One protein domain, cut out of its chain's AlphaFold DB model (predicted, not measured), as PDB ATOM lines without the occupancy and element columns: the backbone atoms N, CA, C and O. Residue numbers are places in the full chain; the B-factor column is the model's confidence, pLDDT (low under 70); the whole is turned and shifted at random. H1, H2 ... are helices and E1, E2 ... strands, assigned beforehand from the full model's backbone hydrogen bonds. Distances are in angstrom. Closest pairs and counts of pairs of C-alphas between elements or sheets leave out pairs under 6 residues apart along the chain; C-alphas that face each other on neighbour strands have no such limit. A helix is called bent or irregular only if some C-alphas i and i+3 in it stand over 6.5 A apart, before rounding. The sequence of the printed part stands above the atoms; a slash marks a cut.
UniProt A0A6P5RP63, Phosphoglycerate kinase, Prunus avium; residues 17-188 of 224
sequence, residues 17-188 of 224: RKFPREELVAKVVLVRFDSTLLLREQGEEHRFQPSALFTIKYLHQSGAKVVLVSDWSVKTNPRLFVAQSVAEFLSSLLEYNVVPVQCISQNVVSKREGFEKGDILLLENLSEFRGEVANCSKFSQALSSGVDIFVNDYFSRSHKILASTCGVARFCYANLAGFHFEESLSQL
ATOM      1  N   ARG A  17     149.446 193.585 162.299       95.19
ATOM      2  CA  ARG A  17     149.571 194.166 160.953       95.19
ATOM      3  C   ARG A  17     149.296 195.672 160.901       95.19
ATOM      4  O   ARG A  17     149.884 196.358 160.072       95.19
ATOM      5  N   LYS A  18     148.360 196.165 161.717       94.94
ATOM      6  CA  LYS A  18     147.930 197.574 161.744       94.94
ATOM      7  C   LYS A  18     148.572 198.371 162.880       94.94
ATOM      8  O   LYS A  18     148.325 199.568 162.984       94.94
ATOM      9  N   PHE A  19     149.343 197.715 163.742       96.38
ATOM     10  CA  PHE A  19     150.030 198.356 164.851       96.38
ATOM     11  C   PHE A  19     151.319 199.035 164.353       96.38
ATOM     12  O   PHE A  19     152.053 198.408 163.584       96.38
ATOM     13  N   PRO A  20     151.617 200.287 164.751       96.06
ATOM     14  CA  PRO A  20     152.844 200.967 164.341       96.06
ATOM     15  C   PRO A  20     154.086 200.187 164.773       96.06
ATOM     16  O   PRO A  20     154.233 199.809 165.937       96.06
ATOM     17  N   ARG A  21     154.999 199.929 163.834       95.62
ATOM     18  CA  ARG A  21     156.179 199.094 164.098       95.62
ATOM     19  C   ARG A  21     157.139 199.773 165.072       95.62
ATOM     20  O   ARG A  21     157.801 199.103 165.858       95.62
ATOM     21  N   GLU A  22     157.194 201.098 165.042       95.81
ATOM     22  CA  GLU A  22     158.034 201.933 165.897       95.81
ATOM     23  C   GLU A  22     157.630 201.814 167.373       95.81
ATOM     24  O   GLU A  22     158.487 201.858 168.254       95.81
ATOM     25  N   GLU A  23     156.342 201.583 167.646       96.25
ATOM     26  CA  GLU A  23     155.823 201.371 169.000       96.25
ATOM     27  C   GLU A  23     156.211 200.006 169.590       96.25
ATOM     28  O   GLU A  23     156.055 199.798 170.790       96.25
ATOM     29  N   LEU A  24     156.749 199.081 168.787       96.50
ATOM     30  CA  LEU A  24     157.254 197.783 169.258       96.50
ATOM     31  C   LEU A  24     158.697 197.864 169.778       96.50
ATOM     32  O   LEU A  24     159.138 196.985 170.522       96.50
ATOM     33  N   VAL A  25     159.445 198.902 169.397       95.88
ATOM     34  CA  VAL A  25     160.876 199.011 169.696       95.88
ATOM     35  C   VAL A  25     161.099 199.073 171.207       95.88
ATOM     36  O   VAL A  25     160.527 199.900 171.912       95.88
ATOM     37  N   ALA A  26     161.964 198.188 171.709       93.00
ATOM     38  CA  ALA A  26     162.320 198.037 173.119       93.00
ATOM     39  C   ALA A  26     161.163 197.674 174.074       93.00
ATOM     40  O   ALA A  26     161.409 197.540 175.279       93.00
ATOM     41  N   LYS A  27     159.945 197.458 173.559       94.88
ATOM     42  CA  LYS A  27     158.788 197.004 174.337       94.88
ATOM     43  C   LYS A  27     158.887 195.532 174.687       94.88
ATOM     44  O   LYS A  27     159.403 194.731 173.908       94.88
ATOM     45  N   VAL A  28     158.372 195.171 175.858       94.88
ATOM     46  CA  VAL A  28     158.241 193.774 176.283       94.88
ATOM     47  C   VAL A  28     156.920 193.213 175.776       94.88
ATOM     48  O   VAL A  28     155.848 193.630 176.214       94.88
ATOM     49  N   VAL A  29     156.987 192.258 174.856       97.12
ATOM     50  CA  VAL A  29     155.807 191.707 174.191       97.12
ATOM     51  C   VAL A  29     155.596 190.266 174.629       97.12
ATOM     52  O   VAL A  29     156.403 189.396 174.306       97.12
ATOM     53  N   LEU A  30     154.497 190.014 175.342       97.31
ATOM     54  CA  LEU A  30     154.059 188.666 175.691       97.31
ATOM     55  C   LEU A  30     153.248 188.083 174.533       97.31
ATOM     56  O   LEU A  30     152.214 188.635 174.166       97.31
ATOM     57  N   VAL A  31     153.688 186.955 173.985       98.12
ATOM     58  CA  VAL A  31     153.052 186.280 172.853       98.12
ATOM     59  C   VAL A  31     152.462 184.955 173.311       98.12
ATOM     60  O   VAL A  31     153.192 184.020 173.656       98.12
ATOM     61  N   ARG A  32     151.132 184.853 173.268       97.69
ATOM     62  CA  ARG A  32     150.423 183.583 173.432       97.69
ATOM     63  C   ARG A  32     150.403 182.848 172.096       97.69
ATOM     64  O   ARG A  32     149.568 183.162 171.254       97.69
ATOM     65  N   PHE A  33     151.311 181.897 171.892       96.38
ATOM     66  CA  PHE A  33     151.431 181.175 170.618       96.38
ATOM     67  C   PHE A  33     150.637 179.861 170.606       96.38
ATOM     68  O   PHE A  33     150.475 179.219 171.648       96.38
ATOM     69  N   ASP A  34     150.176 179.432 169.426       93.94
ATOM     70  CA  ASP A  34     149.532 178.127 169.236       93.94
ATOM     71  C   ASP A  34     150.577 176.996 169.233       93.94
ATOM     72  O   ASP A  34     151.267 176.732 168.242       93.94
ATOM     73  N   SER A  35     150.702 176.308 170.368       92.12
ATOM     74  CA  SER A  35     151.598 175.158 170.521       92.12
ATOM     75  C   SER A  35     151.209 173.981 169.633       92.12
ATOM     76  O   SER A  35     152.079 173.216 169.221       92.12
ATOM     77  N   THR A  36     149.925 173.835 169.298       88.31
ATOM     78  CA  THR A  36     149.455 172.748 168.436       88.31
ATOM     79  C   THR A  36     149.858 172.957 166.985       88.31
ATOM     80  O   THR A  36     149.739 172.022 166.202       88.31
ATOM     81  N   LEU A  37     150.344 174.145 166.622       88.50
ATOM     82  CA  LEU A  37     150.911 174.432 165.309       88.50
ATOM     83  C   LEU A  37     152.436 174.448 165.345       88.50
ATOM     84  O   LEU A  37     153.065 173.863 164.468       88.50
ATOM     85  N   LEU A  38     153.033 175.095 166.352       89.19
ATOM     86  CA  LEU A  38     154.483 175.286 166.394       89.19
ATOM     87  C   LEU A  38     155.257 174.109 166.985       89.19
ATOM     88  O   LEU A  38     156.418 173.965 166.641       89.19
ATOM     89  N   LEU A  39     154.666 173.279 167.852       89.31
ATOM     90  CA  LEU A  39     155.394 172.232 168.589       89.31
ATOM     91  C   LEU A  39     155.127 170.807 168.087       89.31
ATOM     92  O   LEU A  39     155.568 169.844 168.715       89.31
ATOM     93  N   ARG A  40     154.395 170.637 166.981       82.25
ATOM     94  CA  ARG A  40     154.118 169.304 166.420       82.25
ATOM     95  C   ARG A  40     155.400 168.582 166.016       82.25
ATOM     96  O   ARG A  40     156.356 169.196 165.546       82.25
ATOM     97  N   GLU A  41     155.399 167.264 166.194       70.44
ATOM     98  CA  GLU A  41     156.475 166.409 165.697       70.44
ATOM     99  C   GLU A  41     156.539 166.491 164.164       70.44
ATOM    100  O   GLU A  41     155.506 166.470 163.489       70.44
ATOM    101  N   GLN A  42     157.746 166.640 163.613       61.88
ATOM    102  CA  GLN A  42     157.925 166.759 162.170       61.88
ATOM    103  C   GLN A  42     157.681 165.406 161.482       61.88
ATOM    104  O   GLN A  42     158.298 164.402 161.831       61.88
ATOM    105  N   GLY A  43     156.795 165.411 160.484       59.88
ATOM    106  CA  GLY A  43     156.515 164.315 159.555       59.88
ATOM    107  C   GLY A  43     156.075 164.885 158.201       59.88
ATOM    108  O   GLY A  43     155.600 166.022 158.150       59.88
ATOM    109  N   GLU A  44     156.244 164.113 157.121       48.31
ATOM    110  CA  GLU A  44     156.383 164.610 155.733       48.31
ATOM    111  C   GLU A  44     155.225 165.453 155.148       48.31
ATOM    112  O   GLU A  44     155.416 166.097 154.123       48.31
ATOM    113  N   GLU A  45     154.063 165.559 155.799       51.53
ATOM    114  CA  GLU A  45     152.909 166.313 155.264       51.53
ATOM    115  C   GLU A  45     152.444 167.513 156.108       51.53
ATOM    116  O   GLU A  45     151.479 168.195 155.754       51.53
ATOM    117  N   HIS A  46     153.108 167.831 157.220       52.22
ATOM    118  CA  HIS A  46     152.593 168.845 158.141       52.22
ATOM    119  C   HIS A  46     153.201 170.222 157.863       52.22
ATOM    120  O   HIS A  46     154.283 170.562 158.339       52.22
ATOM    121  N   ARG A  47     152.471 171.041 157.091       56.66
ATOM    122  CA  ARG A  47     152.773 172.468 156.907       56.66
ATOM    123  C   ARG A  47     152.807 173.161 158.267       56.66
ATOM    124  O   ARG A  47     151.763 173.391 158.874       56.66
ATOM    125  N   PHE A  48     154.002 173.551 158.705       61.91
ATOM    126  CA  PHE A  48     154.159 174.654 159.649       61.91
ATOM    127  C   PHE A  48     153.269 175.808 159.206       61.91
ATOM    128  O   PHE A  48     153.287 176.167 158.029       61.91
ATOM    129  N   GLN A  49     152.503 176.384 160.130       76.62
ATOM    130  CA  GLN A  49     151.674 177.539 159.818       76.62
ATOM    131  C   GLN A  49     152.582 178.778 159.746       76.62
ATOM    132  O   GLN A  49     153.009 179.270 160.796       76.62
ATOM    133  N   PRO A  50     152.921 179.302 158.548       87.56
ATOM    134  CA  PRO A  50     154.000 180.284 158.426       87.56
ATOM    135  C   PRO A  50     153.665 181.602 159.129       87.56
ATOM    136  O   PRO A  50     154.559 182.287 159.618       87.56
ATOM    137  N   SER A  51     152.373 181.927 159.233       91.56
ATOM    138  CA  SER A  51     151.869 183.112 159.922       91.56
ATOM    139  C   SER A  51     152.139 183.088 161.428       91.56
ATOM    140  O   SER A  51     152.460 184.136 161.982       91.56
ATOM    141  N   ALA A  52     152.109 181.917 162.075       92.50
ATOM    142  CA  ALA A  52     152.401 181.806 163.508       92.50
ATOM    143  C   ALA A  52     153.892 182.057 163.790       92.50
ATOM    144  O   ALA A  52     154.257 182.808 164.695       92.50
ATOM    145  N   LEU A  53     154.769 181.484 162.956       94.00
ATOM    146  CA  LEU A  53     156.210 181.733 163.036       94.00
ATOM    147  C   LEU A  53     156.523 183.206 162.747       94.00
ATOM    148  O   LEU A  53     157.346 183.829 163.421       94.00
ATOM    149  N   PHE A  54     155.834 183.768 161.752       96.56
ATOM    150  CA  PHE A  54     156.015 185.145 161.323       96.56
ATOM    151  C   PHE A  54     155.678 186.151 162.425       96.56
ATOM    152  O   PHE A  54     156.417 187.117 162.566       96.56
ATOM    153  N   THR A  55     154.655 185.919 163.256       98.06
ATOM    154  CA  THR A  55     154.363 186.772 164.425       98.06
ATOM    155  C   THR A  55     155.585 186.950 165.321       98.06
ATOM    156  O   THR A  55     155.963 188.079 165.635       98.06
ATOM    157  N   ILE A  56     156.241 185.851 165.691       97.88
ATOM    158  CA  ILE A  56     157.393 185.878 166.600       97.88
ATOM    159  C   ILE A  56     158.586 186.570 165.929       97.88
ATOM    160  O   ILE A  56     159.171 187.488 166.509       97.88
ATOM    161  N   LYS A  57     158.913 186.184 164.685       97.31
ATOM    162  CA  LYS A  57     160.029 186.785 163.935       97.31
ATOM    163  C   LYS A  57     159.809 188.281 163.690       97.31
ATOM    164  O   LYS A  57     160.731 189.065 163.875       97.31
ATOM    165  N   TYR A  58     158.592 188.691 163.333       98.12
ATOM    166  CA  TYR A  58     158.239 190.092 163.090       98.12
ATOM    167  C   TYR A  58     158.450 190.957 164.335       98.12
ATOM    168  O   TYR A  58     159.036 192.035 164.240       98.12
ATOM    169  N   LEU A  59     158.005 190.490 165.505       98.12
ATOM    170  CA  LEU A  59     158.193 191.205 166.770       98.12
ATOM    171  C   LEU A  59     159.681 191.353 167.101       98.12
ATOM    172  O   LEU A  59     160.148 192.463 167.363       98.12
ATOM    173  N   HIS A  60     160.431 190.254 167.017       96.81
ATOM    174  CA  HIS A  60     161.871 190.238 167.276       96.81
ATOM    175  C   HIS A  60     162.636 191.191 166.344       96.81
ATOM    176  O   HIS A  60     163.345 192.085 166.803       96.81
ATOM    177  N   GLN A  61     162.385 191.107 165.035       96.50
ATOM    178  CA  GLN A  61     162.973 191.985 164.015       96.50
ATOM    179  C   GLN A  61     162.525 193.447 164.130       96.50
ATOM    180  O   GLN A  61     163.121 194.333 163.519       96.50
ATOM    181  N   SER A  62     161.450 193.724 164.865       96.75
ATOM    182  CA  SER A  62     160.994 195.084 165.173       96.75
ATOM    183  C   SER A  62     161.653 195.651 166.433       96.75
ATOM    184  O   SER A  62     161.326 196.756 166.850       96.75
ATOM    185  N   GLY A  63     162.598 194.923 167.038       95.12
ATOM    186  CA  GLY A  63     163.328 195.361 168.225       95.12
ATOM    187  C   GLY A  63     162.554 195.179 169.531       95.12
ATOM    188  O   GLY A  63     162.949 195.758 170.546       95.12
ATOM    189  N   ALA A  64     161.468 194.402 169.519       96.38
ATOM    190  CA  ALA A  64     160.746 194.033 170.727       96.38
ATOM    191  C   ALA A  64     161.513 192.973 171.531       96.38
ATOM    192  O   ALA A  64     162.214 192.124 170.981       96.38
ATOM    193  N   LYS A  65     161.323 192.982 172.849       95.38
ATOM    194  CA  LYS A  65     161.746 191.898 173.742       95.38
ATOM    195  C   LYS A  65     160.612 190.884 173.816       95.38
ATOM    196  O   LYS A  65     159.584 191.159 174.433       95.38
ATOM    197  N   VAL A  66     160.778 189.746 173.153       96.94
ATOM    198  CA  VAL A  66     159.709 188.754 173.000       96.94
ATOM    199  C   VAL A  66     159.719 187.769 174.166       96.94
ATOM    200  O   VAL A  66     160.743 187.156 174.464       96.94
ATOM    201  N   VAL A  67     158.559 187.597 174.796       96.06
ATOM    202  CA  VAL A  67     158.302 186.596 175.834       96.06
ATOM    203  C   VAL A  67     157.201 185.669 175.332       96.06
ATOM    204  O   VAL A  67     156.075 186.096 175.101       96.06
ATOM    205  N   LEU A  68     157.514 184.399 175.135       97.12
ATOM    206  CA  LEU A  68     156.606 183.377 174.639       97.12
ATOM    207  C   LEU A  68     155.922 182.657 175.792       97.12
ATOM    208  O   LEU A  68     156.545 182.302 176.793       97.12
ATOM    209  N   VAL A  69     154.637 182.376 175.610       96.06
ATOM    210  CA  VAL A  69     153.868 181.551 176.533       96.06
ATOM    211  C   VAL A  69     152.895 180.661 175.762       96.06
ATOM    212  O   VAL A  69     152.230 181.111 174.831       96.06
ATOM    213  N   SER A  70     152.783 179.388 176.145       95.31
ATOM    214  CA  SER A  70     151.760 178.480 175.610       95.31
ATOM    215  C   SER A  70     151.334 177.428 176.645       95.31
ATOM    216  O   SER A  70     151.798 177.430 177.783       95.31
ATOM    217  N   ASP A  71     150.362 176.595 176.288       92.88
ATOM    218  CA  ASP A  71     150.061 175.334 176.963       92.88
ATOM    219  C   ASP A  71     150.413 174.210 176.000       92.88
ATOM    220  O   ASP A  71     150.012 174.270 174.842       92.88
ATOM    221  N   TRP A  72     151.163 173.201 176.431       90.88
ATOM    222  CA  TRP A  72     151.521 172.071 175.571       90.88
ATOM    223  C   TRP A  72     151.381 170.741 176.299       90.88
ATOM    224  O   TRP A  72     151.288 170.660 177.522       90.88
ATOM    225  N   SER A  73     151.311 169.669 175.513       86.56
ATOM    226  CA  SER A  73     151.118 168.314 176.014       86.56
ATOM    227  C   SER A  73     152.003 167.346 175.250       86.56
ATOM    228  O   SER A  73     152.102 167.432 174.026       86.56
ATOM    229  N   VAL A  74     152.523 166.346 175.961       84.44
ATOM    230  CA  VAL A  74     153.254 165.201 175.391       84.44
ATOM    231  C   VAL A  74     152.459 164.441 174.323       84.44
ATOM    232  O   VAL A  74     153.045 163.763 173.490       84.44
ATOM    233  N   LYS A  75     151.125 164.584 174.290       83.38
ATOM    234  CA  LYS A  75     150.284 164.044 173.207       83.38
ATOM    235  C   LYS A  75     150.521 164.730 171.857       83.38
ATOM    236  O   LYS A  75     150.258 164.127 170.829       83.38
ATOM    237  N   THR A  76     150.950 165.994 171.867       80.75
ATOM    238  CA  THR A  76     151.236 166.775 170.649       80.75
ATOM    239  C   THR A  76     152.611 166.426 170.097       80.75
ATOM    240  O   THR A  76     152.781 166.297 168.889       80.75
ATOM    241  N   ASN A  77     153.584 166.280 170.994       80.81
ATOM    242  CA  ASN A  77     154.933 165.855 170.673       80.81
ATOM    243  C   ASN A  77     155.551 165.215 171.927       80.81
ATOM    244  O   ASN A  77     155.808 165.929 172.904       80.81
ATOM    245  N   PRO A  78     155.793 163.894 171.929       81.38
ATOM    246  CA  PRO A  78     156.304 163.186 173.105       81.38
ATOM    247  C   PRO A  78     157.677 163.673 173.577       81.38
ATOM    248  O   PRO A  78     158.029 163.481 174.738       81.38
ATOM    249  N   ARG A  79     158.450 164.319 172.694       81.38
ATOM    250  CA  ARG A  79     159.800 164.822 172.990       81.38
ATOM    251  C   ARG A  79     159.786 166.153 173.747       81.38
ATOM    252  O   ARG A  79     160.815 166.568 174.262       81.38
ATOM    253  N   LEU A  80     158.633 166.820 173.823       79.94
ATOM    254  CA  LEU A  80     158.487 168.174 174.357       79.94
ATOM    255  C   LEU A  80     157.737 168.160 175.692       79.94
ATOM    256  O   LEU A  80     156.584 168.581 175.794       79.94
ATOM    257  N   PHE A  81     158.399 167.627 176.719       78.31
ATOM    258  CA  PHE A  81     157.826 167.463 178.058       78.31
ATOM    259  C   PHE A  81     158.230 168.579 179.035       78.31
ATOM    260  O   PHE A  81     157.463 168.876 179.943       78.31
ATOM    261  N   VAL A  82     159.379 169.231 178.828       87.56
ATOM    262  CA  VAL A  82     159.884 170.345 179.656       87.56
ATOM    263  C   VAL A  82     160.145 171.594 178.818       87.56
ATOM    264  O   VAL A  82     160.412 171.497 177.619       87.56
ATOM    265  N   ALA A  83     160.113 172.768 179.458       90.94
ATOM    266  CA  ALA A  83     160.360 174.056 178.807       90.94
ATOM    267  C   ALA A  83     161.712 174.107 178.071       90.94
ATOM    268  O   ALA A  83     161.786 174.689 176.994       90.94
ATOM    269  N   GLN A  84     162.746 173.431 178.588       92.69
ATOM    270  CA  GLN A  84     164.061 173.337 177.942       92.69
ATOM    271  C   GLN A  84     163.989 172.723 176.537       92.69
ATOM    272  O   GLN A  84     164.436 173.337 175.573       92.69
ATOM    273  N   SER A  85     163.356 171.558 176.393       92.56
ATOM    274  CA  SER A  85     163.220 170.893 175.093       92.56
ATOM    275  C   SER A  85     162.352 171.701 174.124       92.56
ATOM    276  O   SER A  85     162.596 171.702 172.919       92.56
ATOM    277  N   VAL A  86     161.347 172.421 174.637       93.69
ATOM    278  CA  VAL A  86     160.520 173.333 173.830       93.69
ATOM    279  C   VAL A  86     161.332 174.529 173.345       93.69
ATOM    280  O   VAL A  86     161.220 174.901 172.180       93.69
ATOM    281  N   ALA A  87     162.163 175.114 174.206       94.75
ATOM    282  CA  ALA A  87     163.033 176.226 173.852       94.75
ATOM    283  C   ALA A  87     164.058 175.825 172.781       94.75
ATOM    284  O   ALA A  87     164.210 176.533 171.791       94.75
ATOM    285  N   GLU A  88     164.692 174.658 172.906       93.88
ATOM    286  CA  GLU A  88     165.604 174.115 171.886       93.88
ATOM    287  C   GLU A  88     164.896 173.905 170.542       93.88
ATOM    288  O   GLU A  88     165.394 174.311 169.489       93.88
ATOM    289  N   PHE A  89     163.691 173.327 170.576       92.56
ATOM    290  CA  PHE A  89     162.887 173.112 169.379       92.56
ATOM    291  C   PHE A  89     162.497 174.433 168.703       92.56
ATOM    292  O   PHE A  89     162.676 174.596 167.495       92.56
ATOM    293  N   LEU A  90     161.996 175.396 169.481       94.12
ATOM    294  CA  LEU A  90     161.641 176.719 168.979       94.12
ATOM    295  C   LEU A  90     162.869 177.482 168.485       94.12
ATOM    296  O   LEU A  90     162.747 178.191 167.494       94.12
ATOM    297  N   SER A  91     164.038 177.311 169.109       95.62
ATOM    298  CA  SER A  91     165.277 177.954 168.661       95.62
ATOM    299  C   SER A  91     165.669 177.499 167.262       95.62
ATOM    300  O   SER A  91     165.949 178.323 166.393       95.62
ATOM    301  N   SER A  92     165.609 176.185 167.023       93.00
ATOM    302  CA  SER A  92     165.839 175.596 165.702       93.00
ATOM    303  C   SER A  92     164.824 176.104 164.673       93.00
ATOM    304  O   SER A  92     165.192 176.515 163.577       93.00
ATOM    305  N   LEU A  93     163.541 176.156 165.046       91.31
ATOM    306  CA  LEU A  93     162.469 176.590 164.150       91.31
ATOM    307  C   LEU A  93     162.519 178.097 163.823       91.31
ATOM    308  O   LEU A  93     162.199 178.523 162.710       91.31
ATOM    309  N   LEU A  94     162.870 178.924 164.808       93.38
ATOM    310  CA  LEU A  94     162.901 180.380 164.688       93.38
ATOM    311  C   LEU A  94     164.215 180.896 164.105       93.38
ATOM    312  O   LEU A  94     164.208 182.005 163.572       93.38
ATOM    313  N   GLU A  95     165.292 180.112 164.175       94.50
ATOM    314  CA  GLU A  95     166.670 180.561 163.921       94.50
ATOM    315  C   GLU A  95     167.074 181.728 164.846       94.50
ATOM    316  O   GLU A  95     167.859 182.603 164.486       94.50
ATOM    317  N   TYR A  96     166.517 181.742 166.058       95.50
ATOM    318  CA  TYR A  96     166.812 182.700 167.122       95.50
ATOM    319  C   TYR A  96     167.028 181.943 168.426       95.50
ATOM    320  O   TYR A  96     166.425 180.896 168.634       95.50
ATOM    321  N   ASN A  97     167.852 182.479 169.321       96.06
ATOM    322  CA  ASN A  97     168.052 181.869 170.628       96.06
ATOM    323  C   ASN A  97     166.786 182.028 171.488       96.06
ATOM    324  O   ASN A  97     166.360 183.153 171.773       96.06
ATOM    325  N   VAL A  98     166.176 180.907 171.875       96.12
ATOM    326  CA  VAL A  98     165.042 180.859 172.800       96.12
ATOM    327  C   VAL A  98     165.526 180.287 174.124       96.12
ATOM    328  O   VAL A  98     166.045 179.174 174.170       96.12
ATOM    329  N   VAL A  99     165.320 181.028 175.210       94.12
ATOM    330  CA  VAL A  99     165.783 180.666 176.552       94.12
ATOM    331  C   VAL A  99     164.576 180.413 177.458       94.12
ATOM    332  O   VAL A  99     163.727 181.300 177.603       94.12
ATOM    333  N   PRO A 100     164.455 179.229 178.082       92.69
ATOM    334  CA  PRO A 100     163.386 178.968 179.035       92.69
ATOM    335  C   PRO A 100     163.642 179.708 180.351       92.69
ATOM    336  O   PRO A 100     164.773 179.811 180.822       92.69
ATOM    337  N   VAL A 101     162.576 180.191 180.982       87.94
ATOM    338  CA  VAL A 101     162.632 180.898 182.265       87.94
ATOM    339  C   VAL A 101     161.657 180.275 183.263       87.94
ATOM    340  O   VAL A 101     160.447 180.244 183.054       87.94
ATOM    341  N   GLN A 102     162.185 179.843 184.410       75.94
ATOM    342  CA  GLN A 102     161.428 179.137 185.459       75.94
ATOM    343  C   GLN A 102     160.484 180.038 186.280       75.94
ATOM    344  O   GLN A 102     159.907 179.607 187.278       75.94
ATOM    345  N   CYS A 103     160.337 181.317 185.925       69.38
ATOM    346  CA  CYS A 103     159.623 182.292 186.741       69.38
ATOM    347  C   CYS A 103     158.427 182.885 185.993       69.38
ATOM    348  O   CYS A 103     158.592 183.586 185.001       69.38
ATOM    349  N   ILE A 104     157.224 182.661 186.529       68.06
ATOM    350  CA  ILE A 104     155.988 183.324 186.074       68.06
ATOM    351  C   ILE A 104     155.758 184.644 186.824       68.06
ATOM    352  O   ILE A 104     155.007 185.500 186.369       68.06
ATOM    353  N   SER A 105     156.405 184.841 187.978       57.69
ATOM    354  CA  SER A 105     156.168 185.988 188.857       57.69
ATOM    355  C   SER A 105     157.473 186.648 189.292       57.69
ATOM    356  O   SER A 105     158.052 186.271 190.309       57.69
ATOM    357  N   GLN A 106     157.917 187.627 188.509       53.34
ATOM    358  CA  GLN A 106     158.815 188.740 188.849       53.34
ATOM    359  C   GLN A 106     159.391 189.212 187.526       53.34
ATOM    360  O   GLN A 106     160.143 188.454 186.928       53.34
ATOM    361  N   ASN A 107     158.999 190.419 187.100       59.09
ATOM    362  CA  ASN A 107     159.538 191.197 185.982       59.09
ATOM    363  C   ASN A 107     160.619 190.432 185.200       59.09
ATOM    364  O   ASN A 107     161.812 190.588 185.473       59.09
ATOM    365  N   VAL A 108     160.178 189.523 184.320       62.06
ATOM    366  CA  VAL A 108     161.017 188.451 183.742       62.06
ATOM    367  C   VAL A 108     162.237 189.049 183.037       62.06
ATOM    368  O   VAL A 108     163.325 188.494 183.062       62.06
ATOM    369  N   VAL A 109     162.073 190.266 182.521       58.31
ATOM    370  CA  VAL A 109     163.083 191.057 181.814       58.31
ATOM    371  C   VAL A 109     164.116 191.716 182.745       58.31
ATOM    372  O   VAL A 109     165.178 192.139 182.293       58.31
ATOM    373  N   SER A 110     163.830 191.827 184.045       56.88
ATOM    374  CA  SER A 110     164.713 192.466 185.035       56.88
ATOM    375  C   SER A 110     165.721 191.506 185.667       56.88
ATOM    376  O   SER A 110     166.774 191.953 186.123       56.88
ATOM    377  N   LYS A 111     165.440 190.197 185.688       56.81
ATOM    378  CA  LYS A 111     166.389 189.186 186.172       56.81
ATOM    379  C   LYS A 111     167.352 188.809 185.049       56.81
ATOM    380  O   LYS A 111     167.043 187.943 184.252       56.81
ATOM    381  N   ARG A 112     168.521 189.449 184.983       51.84
ATOM    382  CA  ARG A 112     169.580 189.141 183.996       51.84
ATOM    383  C   ARG A 112     170.380 187.868 184.316       51.84
ATOM    384  O   ARG A 112     171.585 187.830 184.084       51.84
ATOM    385  N   GLU A 113     169.766 186.848 184.895       54.62
ATOM    386  CA  GLU A 113     170.469 185.585 185.124       54.62
ATOM    387  C   GLU A 113     170.212 184.664 183.929       54.62
ATOM    388  O   GLU A 113     169.161 184.039 183.835       54.62
ATOM    389  N   GLY A 114     171.171 184.618 182.997       61.81
ATOM    390  CA  GLY A 114     171.243 183.566 181.978       61.81
ATOM    391  C   GLY A 114     170.706 183.874 180.575       61.81
ATOM    392  O   GLY A 114     170.578 182.934 179.800       61.81
ATOM    393  N   PHE A 115     170.415 185.132 180.217       71.94
ATOM    394  CA  PHE A 115     170.030 185.498 178.841       71.94
ATOM    395  C   PHE A 115     170.577 186.867 178.401       71.94
ATOM    396  O   PHE A 115     170.770 187.782 179.211       71.94
ATOM    397  N   GLU A 116     170.833 187.004 177.102       76.38
ATOM    398  CA  GLU A 116     171.435 188.166 176.455       76.38
ATOM    399  C   GLU A 116     170.400 189.110 175.824       76.38
ATOM    400  O   GLU A 116     169.209 188.824 175.671       76.38
ATOM    401  N   LYS A 117     170.863 190.305 175.440       76.81
ATOM    402  CA  LYS A 117     170.034 191.260 174.704       76.81
ATOM    403  C   LYS A 117     169.733 190.690 173.316       76.81
ATOM    404  O   LYS A 117     170.602 190.690 172.454       76.81
ATOM    405  N   GLY A 118     168.475 190.322 173.089       82.62
ATOM    406  CA  GLY A 118     168.015 189.762 171.817       82.62
ATOM    407  C   GLY A 118     167.531 188.321 171.930       82.62
ATOM    408  O   GLY A 118     166.953 187.826 170.967       82.62
ATOM    409  N   ASP A 119     167.692 187.682 173.088       92.31
ATOM    410  CA  ASP A 119     167.086 186.380 173.341       92.31
ATOM    411  C   ASP A 119     165.560 186.482 173.403       92.31
ATOM    412  O   ASP A 119     164.984 187.469 173.879       92.31
ATOM    413  N   ILE A 120     164.907 185.431 172.919       96.12
ATOM    414  CA  ILE A 120     163.473 185.222 173.076       96.12
ATOM    415  C   ILE A 120     163.276 184.404 174.349       96.12
ATOM    416  O   ILE A 120     163.873 183.345 174.509       96.12
ATOM    417  N   LEU A 121     162.433 184.865 175.264       95.06
ATOM    418  CA  LEU A 121     162.199 184.154 176.523       95.06
ATOM    419  C   LEU A 121     161.007 183.212 176.375       95.06
ATOM    420  O   LEU A 121     160.026 183.581 175.738       95.06
ATOM    421  N   LEU A 122     161.051 182.026 176.975       95.19
ATOM    422  CA  LEU A 122     159.936 181.078 177.013       95.19
ATOM    423  C   LEU A 122     159.531 180.802 178.461       95.19
ATOM    424  O   LEU A 122     160.331 180.302 179.247       95.19
ATOM    425  N   LEU A 123     158.280 181.097 178.810       93.44
ATOM    426  CA  LEU A 123     157.734 180.768 180.126       93.44
ATOM    427  C   LEU A 123     157.389 179.276 180.244       93.44
ATOM    428  O   LEU A 123     157.174 178.592 179.244       93.44
ATOM    429  N   GLU A 124     157.271 178.807 181.487       91.88
ATOM    430  CA  GLU A 124     156.831 177.448 181.823       91.88
ATOM    431  C   GLU A 124     155.461 177.072 181.235       91.88
ATOM    432  O   GLU A 124     154.634 177.921 180.881       91.88
ATOM    433  N   ASN A 125     155.202 175.763 181.167       93.50
ATOM    434  CA  ASN A 125     153.977 175.215 180.596       93.50
ATOM    435  C   ASN A 125     152.732 175.642 181.385       93.50
ATOM    436  O   ASN A 125     152.500 175.185 182.507       93.50
ATOM    437  N   LEU A 126     151.857 176.453 180.779       92.94
ATOM    438  CA  LEU A 126     150.697 176.976 181.507       92.94
ATOM    439  C   LEU A 126     149.668 175.915 181.911       92.94
ATOM    440  O   LEU A 126     148.870 176.174 182.815       92.94
ATOM    441  N   SER A 127     149.670 174.721 181.301       89.38
ATOM    442  CA  SER A 127     148.735 173.656 181.694       89.38
ATOM    443  C   SER A 127     148.935 173.164 183.130       89.38
ATOM    444  O   SER A 127     148.038 172.534 183.688       89.38
ATOM    445  N   GLU A 128     150.085 173.458 183.736       88.00
ATOM    446  CA  GLU A 128     150.420 173.056 185.105       88.00
ATOM    447  C   GLU A 128     149.838 174.010 186.163       88.00
ATOM    448  O   GLU A 128     149.766 173.682 187.350       88.00
ATOM    449  N   PHE A 129     149.347 175.180 185.746       91.56
ATOM    450  CA  PHE A 129     148.907 176.232 186.653       91.56
ATOM    451  C   PHE A 129     147.387 176.284 186.742       91.56
ATOM    452  O   PHE A 129     146.694 176.720 185.828       91.56
ATOM    453  N   ARG A 130     146.834 175.952 187.915       94.31
ATOM    454  CA  ARG A 130     145.384 176.092 188.171       94.31
ATOM    455  C   ARG A 130     144.877 177.523 187.961       94.31
ATOM    456  O   ARG A 130     143.724 177.717 187.584       94.31
ATOM    457  N   GLY A 131     145.743 178.515 188.189       94.25
ATOM    458  CA  GLY A 131     145.444 179.929 187.961       94.25
ATOM    459  C   GLY A 131     145.121 180.265 186.502       94.25
ATOM    460  O   GLY A 131     144.332 181.181 186.279       94.25
ATOM    461  N   GLU A 132     145.660 179.504 185.543       95.12
ATOM    462  CA  GLU A 132     145.382 179.663 184.113       95.12
ATOM    463  C   GLU A 132     143.924 179.326 183.796       95.12
ATOM    464  O   GLU A 132     143.185 180.159 183.271       95.12
ATOM    465  N   VAL A 133     143.495 178.119 184.181       94.44
ATOM    466  CA  VAL A 133     142.140 177.609 183.916       94.44
ATOM    467  C   VAL A 133     141.084 178.388 184.697       94.44
ATOM    468  O   VAL A 133     139.982 178.599 184.205       94.44
ATOM    469  N   ALA A 134     141.421 178.850 185.904       95.69
ATOM    470  CA  ALA A 134     140.526 179.649 186.735       95.69
ATOM    471  C   ALA A 134     140.436 181.129 186.311       95.69
ATOM    472  O   ALA A 134     139.740 181.892 186.980       95.69
ATOM    473  N   ASN A 135     141.167 181.559 185.269       95.94
ATOM    474  CA  ASN A 135     141.308 182.968 184.883       95.94
ATOM    475  C   ASN A 135     141.612 183.876 186.096       95.94
ATOM    476  O   ASN A 135     140.983 184.911 186.333       95.94
ATOM    477  N   CYS A 136     142.545 183.434 186.943       96.50
ATOM    478  CA  CYS A 136     142.817 184.091 188.214       96.50
ATOM    479  C   CYS A 136     143.465 185.461 187.982       96.50
ATOM    480  O   CYS A 136     144.515 185.566 187.343       96.50
ATOM    481  N   SER A 137     142.893 186.517 188.568       95.69
ATOM    482  CA  SER A 137     143.412 187.884 188.420       95.69
ATOM    483  C   SER A 137     144.845 188.035 188.937       95.69
ATOM    484  O   SER A 137     145.644 188.716 188.304       95.69
ATOM    485  N   LYS A 138     145.192 187.387 190.061       94.31
ATOM    486  CA  LYS A 138     146.560 187.435 190.613       94.31
ATOM    487  C   LYS A 138     147.565 186.745 189.689       94.31
ATOM    488  O   LYS A 138     148.670 187.240 189.510       94.31
ATOM    489  N   PHE A 139     147.169 185.619 189.094       94.12
ATOM    490  CA  PHE A 139     148.006 184.893 188.139       94.12
ATOM    491  C   PHE A 139     148.186 185.688 186.842       94.12
ATOM    492  O   PHE A 139     149.300 185.823 186.357       94.12
ATOM    493  N   SER A 140     147.109 186.294 186.343       95.25
ATOM    494  CA  SER A 140     147.135 187.171 185.168       95.25
ATOM    495  C   SER A 140     148.070 188.367 185.363       95.25
ATOM    496  O   SER A 140     148.884 188.647 184.494       95.25
ATOM    497  N   GLN A 141     147.999 189.023 186.528       93.88
ATOM    498  CA  GLN A 141     148.867 190.150 186.878       93.88
ATOM    499  C   GLN A 141     150.339 189.735 187.016       93.88
ATOM    500  O   GLN A 141     151.233 190.500 186.659       93.88
ATOM    501  N   ALA A 142     150.598 188.538 187.550       92.00
ATOM    502  CA  ALA A 142     151.948 187.988 187.611       92.00
ATOM    503  C   ALA A 142     152.496 187.728 186.199       92.00
ATOM    504  O   ALA A 142     153.590 188.188 185.883       92.00
ATOM    505  N   LEU A 143     151.693 187.085 185.345       92.19
ATOM    506  CA  LEU A 143     152.042 186.746 183.967       92.19
ATOM    507  C   LEU A 143     152.311 187.987 183.097       92.19
ATOM    508  O   LEU A 143     153.185 187.960 182.237       92.19
ATOM    509  N   SER A 144     151.596 189.088 183.338       92.56
ATOM    510  CA  SER A 144     151.789 190.368 182.644       92.56
ATOM    511  C   SER A 144     152.782 191.309 183.345       92.56
ATOM    512  O   SER A 144     152.898 192.477 182.974       92.56
ATOM    513  N   SER A 145     153.466 190.869 184.404       91.12
ATOM    514  CA  SER A 145     154.349 191.742 185.182       91.12
ATOM    515  C   SER A 145     155.568 192.171 184.359       91.12
ATOM    516  O   SER A 145     156.410 191.348 184.001       91.12
ATOM    517  N   GLY A 146     155.676 193.473 184.080       88.31
ATOM    518  CA  GLY A 146     156.731 194.020 183.219       88.31
ATOM    519  C   GLY A 146     156.488 193.801 181.723       88.31
ATOM    520  O   GLY A 146     157.396 194.033 180.932       88.31
ATOM    521  N   VAL A 147     155.286 193.357 181.343       92.75
ATOM    522  CA  VAL A 147     154.843 193.245 179.953       92.75
ATOM    523  C   VAL A 147     154.171 194.549 179.540       92.75
ATOM    524  O   VAL A 147     153.311 195.078 180.238       92.75
ATOM    525  N   ASP A 148     154.572 195.052 178.383       94.62
ATOM    526  CA  ASP A 148     154.027 196.244 177.750       94.62
ATOM    527  C   ASP A 148     152.805 195.882 176.885       94.62
ATOM    528  O   ASP A 148     151.708 196.418 177.056       94.62
ATOM    529  N   ILE A 149     153.005 194.934 175.963       97.31
ATOM    530  CA  ILE A 149     152.042 194.544 174.927       97.31
ATOM    531  C   ILE A 149     151.729 193.060 175.067       97.31
ATOM    532  O   ILE A 149     152.630 192.236 175.232       97.31
ATOM    533  N   PHE A 150     150.456 192.709 174.918       97.81
ATOM    534  CA  PHE A 150     150.025 191.330 174.757       97.81
ATOM    535  C   PHE A 150     149.649 191.049 173.300       97.81
ATOM    536  O   PHE A 150     148.867 191.781 172.698       97.81
ATOM    537  N   VAL A 151     150.188 189.966 172.744       98.31
ATOM    538  CA  VAL A 151     149.832 189.442 171.424       98.31
ATOM    539  C   VAL A 151     149.225 188.056 171.601       98.31
ATOM    540  O   VAL A 151     149.901 187.126 172.043       98.31
ATOM    541  N   ASN A 152     147.957 187.894 171.229       97.94
ATOM    542  CA  ASN A 152     147.326 186.582 171.161       97.94
ATOM    543  C   ASN A 152     147.430 186.028 169.738       97.94
ATOM    544  O   ASN A 152     146.826 186.569 168.811       97.94
ATOM    545  N   ASP A 153     148.171 184.936 169.578       97.25
ATOM    546  CA  ASP A 153     148.316 184.205 168.320       97.25
ATOM    547  C   ASP A 153     147.847 182.743 168.439       97.25
ATOM    548  O   ASP A 153     148.256 181.879 167.670       97.25
ATOM    549  N   TYR A 154     146.970 182.461 169.415       95.62
ATOM    550  CA  TYR A 154     146.397 181.139 169.676       95.62
ATOM    551  C   TYR A 154     144.876 181.147 169.467       95.62
ATOM    552  O   TYR A 154     144.069 181.045 170.401       95.62
ATOM    553  N   PHE A 155     144.467 181.263 168.203       94.00
ATOM    554  CA  PHE A 155     143.064 181.397 167.804       94.00
ATOM    555  C   PHE A 155     142.180 180.258 168.326       94.00
ATOM    556  O   PHE A 155     141.141 180.500 168.942       94.00
ATOM    557  N   SER A 156     142.622 179.010 168.158       90.69
ATOM    558  CA  SER A 156     141.836 177.826 168.523       90.69
ATOM    559  C   SER A 156     141.543 177.729 170.028       90.69
ATOM    560  O   SER A 156     140.529 177.152 170.413       90.69
ATOM    561  N   ARG A 157     142.352 178.357 170.896       92.44
ATOM    562  CA  ARG A 157     142.104 178.462 172.347       92.44
ATOM    563  C   ARG A 157     141.319 179.694 172.775       92.44
ATOM    564  O   ARG A 157     140.912 179.766 173.931       92.44
ATOM    565  N   SER A 158     141.057 180.627 171.869       91.94
ATOM    566  CA  SER A 158     140.506 181.941 172.219       91.94
ATOM    567  C   SER A 158     139.013 181.936 172.559       91.94
ATOM    568  O   SER A 158     138.506 182.915 173.088       91.94
ATOM    569  N   HIS A 159     138.320 180.813 172.343       90.31
ATOM    570  CA  HIS A 159     136.964 180.584 172.854       90.31
ATOM    571  C   HIS A 159     136.927 180.288 174.367       90.31
ATOM    572  O   HIS A 159     135.850 180.261 174.959       90.31
ATOM    573  N   LYS A 160     138.080 180.023 175.000       91.94
ATOM    574  CA  LYS A 160     138.177 179.749 176.439       91.94
ATOM    575  C   LYS A 160     138.563 181.006 177.207       91.94
ATOM    576  O   LYS A 160     139.474 181.735 176.814       91.94
ATOM    577  N   ILE A 161     137.916 181.195 178.355       94.44
ATOM    578  CA  ILE A 161     138.236 182.258 179.307       94.44
ATOM    579  C   ILE A 161     139.404 181.782 180.174       94.44
ATOM    580  O   ILE A 161     139.199 181.058 181.146       94.44
ATOM    581  N   LEU A 162     140.627 182.156 179.800       96.50
ATOM    582  CA  LEU A 162     141.854 181.778 180.504       96.50
ATOM    583  C   LEU A 162     142.631 183.017 180.945       96.50
ATOM    584  O   LEU A 162     142.457 184.105 180.387       96.50
ATOM    585  N   ALA A 163     143.528 182.850 181.916       96.31
ATOM    586  CA  ALA A 163     144.371 183.955 182.357       96.31
ATOM    587  C   ALA A 163     145.275 184.459 181.220       96.31
ATOM    588  O   ALA A 163     145.327 185.661 180.989       96.31
ATOM    589  N   SER A 164     145.912 183.568 180.457       94.94
ATOM    590  CA  SER A 164     146.836 183.931 179.371       94.94
ATOM    591  C   SER A 164     146.189 184.393 178.062       94.94
ATOM    592  O   SER A 164     146.904 184.818 177.156       94.94
ATOM    593  N   THR A 165     144.858 184.322 177.948       93.81
ATOM    594  CA  THR A 165     144.106 184.795 176.772       93.81
ATOM    595  C   THR A 165     143.225 186.000 177.089       93.81
ATOM    596  O   THR A 165     143.170 186.940 176.301       93.81
ATOM    597  N   CYS A 166     142.548 185.997 178.240       93.56
ATOM    598  CA  CYS A 166     141.608 187.042 178.649       93.56
ATOM    599  C   CYS A 166     142.129 187.861 179.833       93.56
ATOM    600  O   CYS A 166     142.022 189.085 179.838       93.56
ATOM    601  N   GLY A 167     142.672 187.198 180.856       94.94
ATOM    602  CA  GLY A 167     143.074 187.850 182.101       94.94
ATOM    603  C   GLY A 167     144.225 188.844 181.931       94.94
ATOM    604  O   GLY A 167     144.134 189.971 182.418       94.94
ATOM    605  N   VAL A 168     145.275 188.457 181.201       94.94
ATOM    606  CA  VAL A 168     146.459 189.290 180.910       94.94
ATOM    607  C   VAL A 168     146.112 190.570 180.165       94.94
ATOM    608  O   VAL A 168     146.740 191.599 180.399       94.94
ATOM    609  N   ALA A 169     145.064 190.546 179.335       93.50
ATOM    610  CA  ALA A 169     144.695 191.682 178.500       93.50
ATOM    611  C   ALA A 169     144.295 192.927 179.313       93.50
ATOM    612  O   ALA A 169     144.332 194.050 178.819       93.50
ATOM    613  N   ARG A 170     143.937 192.731 180.589       94.19
ATOM    614  CA  ARG A 170     143.559 193.795 181.528       94.19
ATOM    615  C   ARG A 170     144.750 194.587 182.067       94.19
ATOM    616  O   ARG A 170     144.539 195.622 182.692       94.19
ATOM    617  N   PHE A 171     145.967 194.078 181.895       94.38
ATOM    618  CA  PHE A 171     147.181 194.611 182.518       94.38
ATOM    619  C   PHE A 171     148.213 195.121 181.507       94.38
ATOM    620  O   PHE A 171     149.211 195.708 181.916       94.38
ATOM    621  N   CYS A 172     147.974 194.911 180.214       93.06
ATOM    622  CA  CYS A 172     148.830 195.376 179.127       93.06
ATOM    623  C   CYS A 172     148.219 196.627 178.489       93.06
ATOM    624  O   CYS A 172     146.995 196.740 178.400       93.06
ATOM    625  N   TYR A 173     149.052 197.564 178.029       91.50
ATOM    626  CA  TYR A 173     148.536 198.806 177.442       91.50
ATOM    627  C   TYR A 173     147.951 198.586 176.039       91.50
ATOM    628  O   TYR A 173     147.056 199.321 175.628       91.50
ATOM    629  N   ALA A 174     148.449 197.582 175.309       94.94
ATOM    630  CA  ALA A 174     147.943 197.178 174.003       94.94
ATOM    631  C   ALA A 174     147.733 195.663 173.948       94.94
ATOM    632  O   ALA A 174     148.534 194.885 174.473       94.94
ATOM    633  N   ASN A 175     146.653 195.261 173.276       95.94
ATOM    634  CA  ASN A 175     146.238 193.875 173.099       95.94
ATOM    635  C   ASN A 175     146.003 193.622 171.615       95.94
ATOM    636  O   ASN A 175     145.086 194.191 171.025       95.94
ATOM    637  N   LEU A 176     146.844 192.792 171.009       97.31
ATOM    638  CA  LEU A 176     146.903 192.614 169.565       97.31
ATOM    639  C   LEU A 176     146.610 191.164 169.186       97.31
ATOM    640  O   LEU A 176     147.044 190.230 169.858       97.31
ATOM    641  N   ALA A 177     145.932 190.966 168.062       97.25
ATOM    642  CA  ALA A 177     145.939 189.677 167.384       97.25
ATOM    643  C   ALA A 177     147.227 189.514 166.569       97.25
ATOM    644  O   ALA A 177     147.604 190.417 165.811       97.25
ATOM    645  N   GLY A 178     147.881 188.362 166.717       97.81
ATOM    646  CA  GLY A 178     148.990 187.964 165.854       97.81
ATOM    647  C   GLY A 178     148.526 187.643 164.429       97.81
ATOM    648  O   GLY A 178     147.330 187.675 164.116       97.81
ATOM    649  N   PHE A 179     149.474 187.366 163.533       96.88
ATOM    650  CA  PHE A 179     149.157 187.148 162.120       96.88
ATOM    651  C   PHE A 179     148.382 185.852 161.887       96.88
ATOM    652  O   PHE A 179     147.491 185.835 161.038       96.88
ATOM    653  N   HIS A 180     148.685 184.783 162.630       95.19
ATOM    654  CA  HIS A 180     147.939 183.533 162.516       95.19
ATOM    655  C   HIS A 180     146.513 183.693 163.049       95.19
ATOM    656  O   HIS A 180     145.558 183.210 162.431       95.19
ATOM    657  N   PHE A 181     146.343 184.423 164.152       95.69
ATOM    658  CA  PHE A 181     145.022 184.754 164.668       95.69
ATOM    659  C   PHE A 181     144.215 185.573 163.658       95.69
ATOM    660  O   PHE A 181     143.071 185.228 163.366       95.69
ATOM    661  N   GLU A 182     144.795 186.650 163.121       94.81
ATOM    662  CA  GLU A 182     144.140 187.519 162.134       94.81
ATOM    663  C   GLU A 182     143.709 186.726 160.892       94.81
ATOM    664  O   GLU A 182     142.579 186.875 160.419       94.81
ATOM    665  N   GLU A 183     144.584 185.857 160.382       93.38
ATOM    666  CA  GLU A 183     144.301 184.986 159.242       93.38
ATOM    667  C   GLU A 183     143.160 184.008 159.548       93.38
ATOM    668  O   GLU A 183     142.198 183.935 158.781       93.38
ATOM    669  N   SER A 184     143.217 183.319 160.688       93.06
ATOM    670  CA  SER A 184     142.196 182.346 161.101       93.06
ATOM    671  C   SER A 184     140.833 183.003 161.302       93.06
ATOM    672  O   SER A 184     139.814 182.493 160.833       93.06
ATOM    673  N   LEU A 185     140.805 184.182 161.929       91.81
ATOM    674  CA  LEU A 185     139.581 184.960 162.078       91.81
ATOM    675  C   LEU A 185     139.049 185.427 160.718       91.81
ATOM    676  O   LEU A 185     137.845 185.382 160.487       91.81
ATOM    677  N   SER A 186     139.925 185.854 159.808       89.38
ATOM    678  CA  SER A 186     139.530 186.274 158.458       89.38
ATOM    679  C   SER A 186     138.964 185.115 157.640       89.38
ATOM    680  O   SER A 186     137.973 185.296 156.937       89.38
ATOM    681  N   GLN A 187     139.557 183.924 157.742       88.56
ATOM    682  CA  GLN A 187     139.035 182.710 157.119       88.56
ATOM    683  C   GLN A 187     137.670 182.343 157.703       88.56
ATOM    684  O   GLN A 187     136.729 182.144 156.940       88.56
ATOM    685  N   LEU A 188     137.524 182.351 159.035       86.88
ATOM    686  CA  LEU A 188     136.237 182.106 159.687       86.88
ATOM    687  C   LEU A 188     135.173 183.108 159.220       86.88
ATOM    688  O   LEU A 188     134.066 182.694 158.881       86.88
TER     689      LEU A 188
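AT A GLANCE: This is residues 17 to 188 of the 224 residues of the protein "Phosphoglycerate kinase" of Prunus avium (UniProt A0A6P5RP63). A strongly twisted sheet of six parallel strands makes the core, in the order E3, E4, E2, E1, E5, E6, with H3 and H4 over one face and H7 over the other: three layers, helices on both faces of a sheet. H8 sits beside the strands at one end, and H5 and H6 make a small cluster with H7. The printed part has 172 residues with eight named helices and six named strands, along the chain H1 E1 H2 H3 E2 H4 E3 E4 H5 H6 E5 H7 E6 H8; the class is mixed. It is compact, with a radius of gyration of the C-alphas of 14.8 A and spans of 40 by 34 by 33 A.

IN THESE COORDINATES: Find C-alpha 28 at (158.241, 193.774, 176.283); from there E1, residues 28 to 33, runs 15.4 A. The other strands are E2, 65 to 69, 13.3 A; E3, 98 to 101; E4, 120 to 123; E5, 149 to 153, 12.8 A; and E6, 174 to 177. H3, 50 to 61, is 15.8 A long, H4, 83 to 94, 15.7 A, and H8, 179 to 188, 14.1 A, ending at C-alpha 188, (136.237, 182.106, 159.687). Shorter are H1, 21 to 24; H2, 35 to 38; H5, 130 to 133; H6, 137 to 143; and H7, 163 to 170, irregular but only just: C-alphas 165 and 168 are 6.55 A apart.

HOW THE PARTS SIT: Look for N 32 and O 151 of E1 and E5, 2.9 A apart, and N 67 and O 29 of E2 and E1, also 2.9 A. H3 and H7 are on opposite faces, at heights over the sheet of 9.0 A and 9.2 A. H4 is over E3, along the strands; the closest C-alphas, Ser 91 and Val 98, are 5.1 A apart. H8 stands at the sheet's level and touches H3, Ser 51 to His 180 at 4.7 A. H6 touches H7, Ser 140 to Val 168 at 4.8 A; H5 touches H7, and H6 only at the corner. H2 only just touches H3, with 3 pairs of C-alphas within 8 A; H1 is close to H3 but not clearly touching. Every O i to N i+4 pair is within hydrogen-bond range in H4, H6 and H8; H3 has 7 of 8, and H7 1 of 4, with 2 of 5 O i to N i+3 pairs.

THE WHOLE: The C-alphas of Glu 44 and Lys 138, the two farthest apart, are 42.8 A apart. The printed part has no cut; H2 to H3, E2 to H4 and E3 to E4 are long links. Residues 42 to 48 and 103 to 114 have pLDDT under 70.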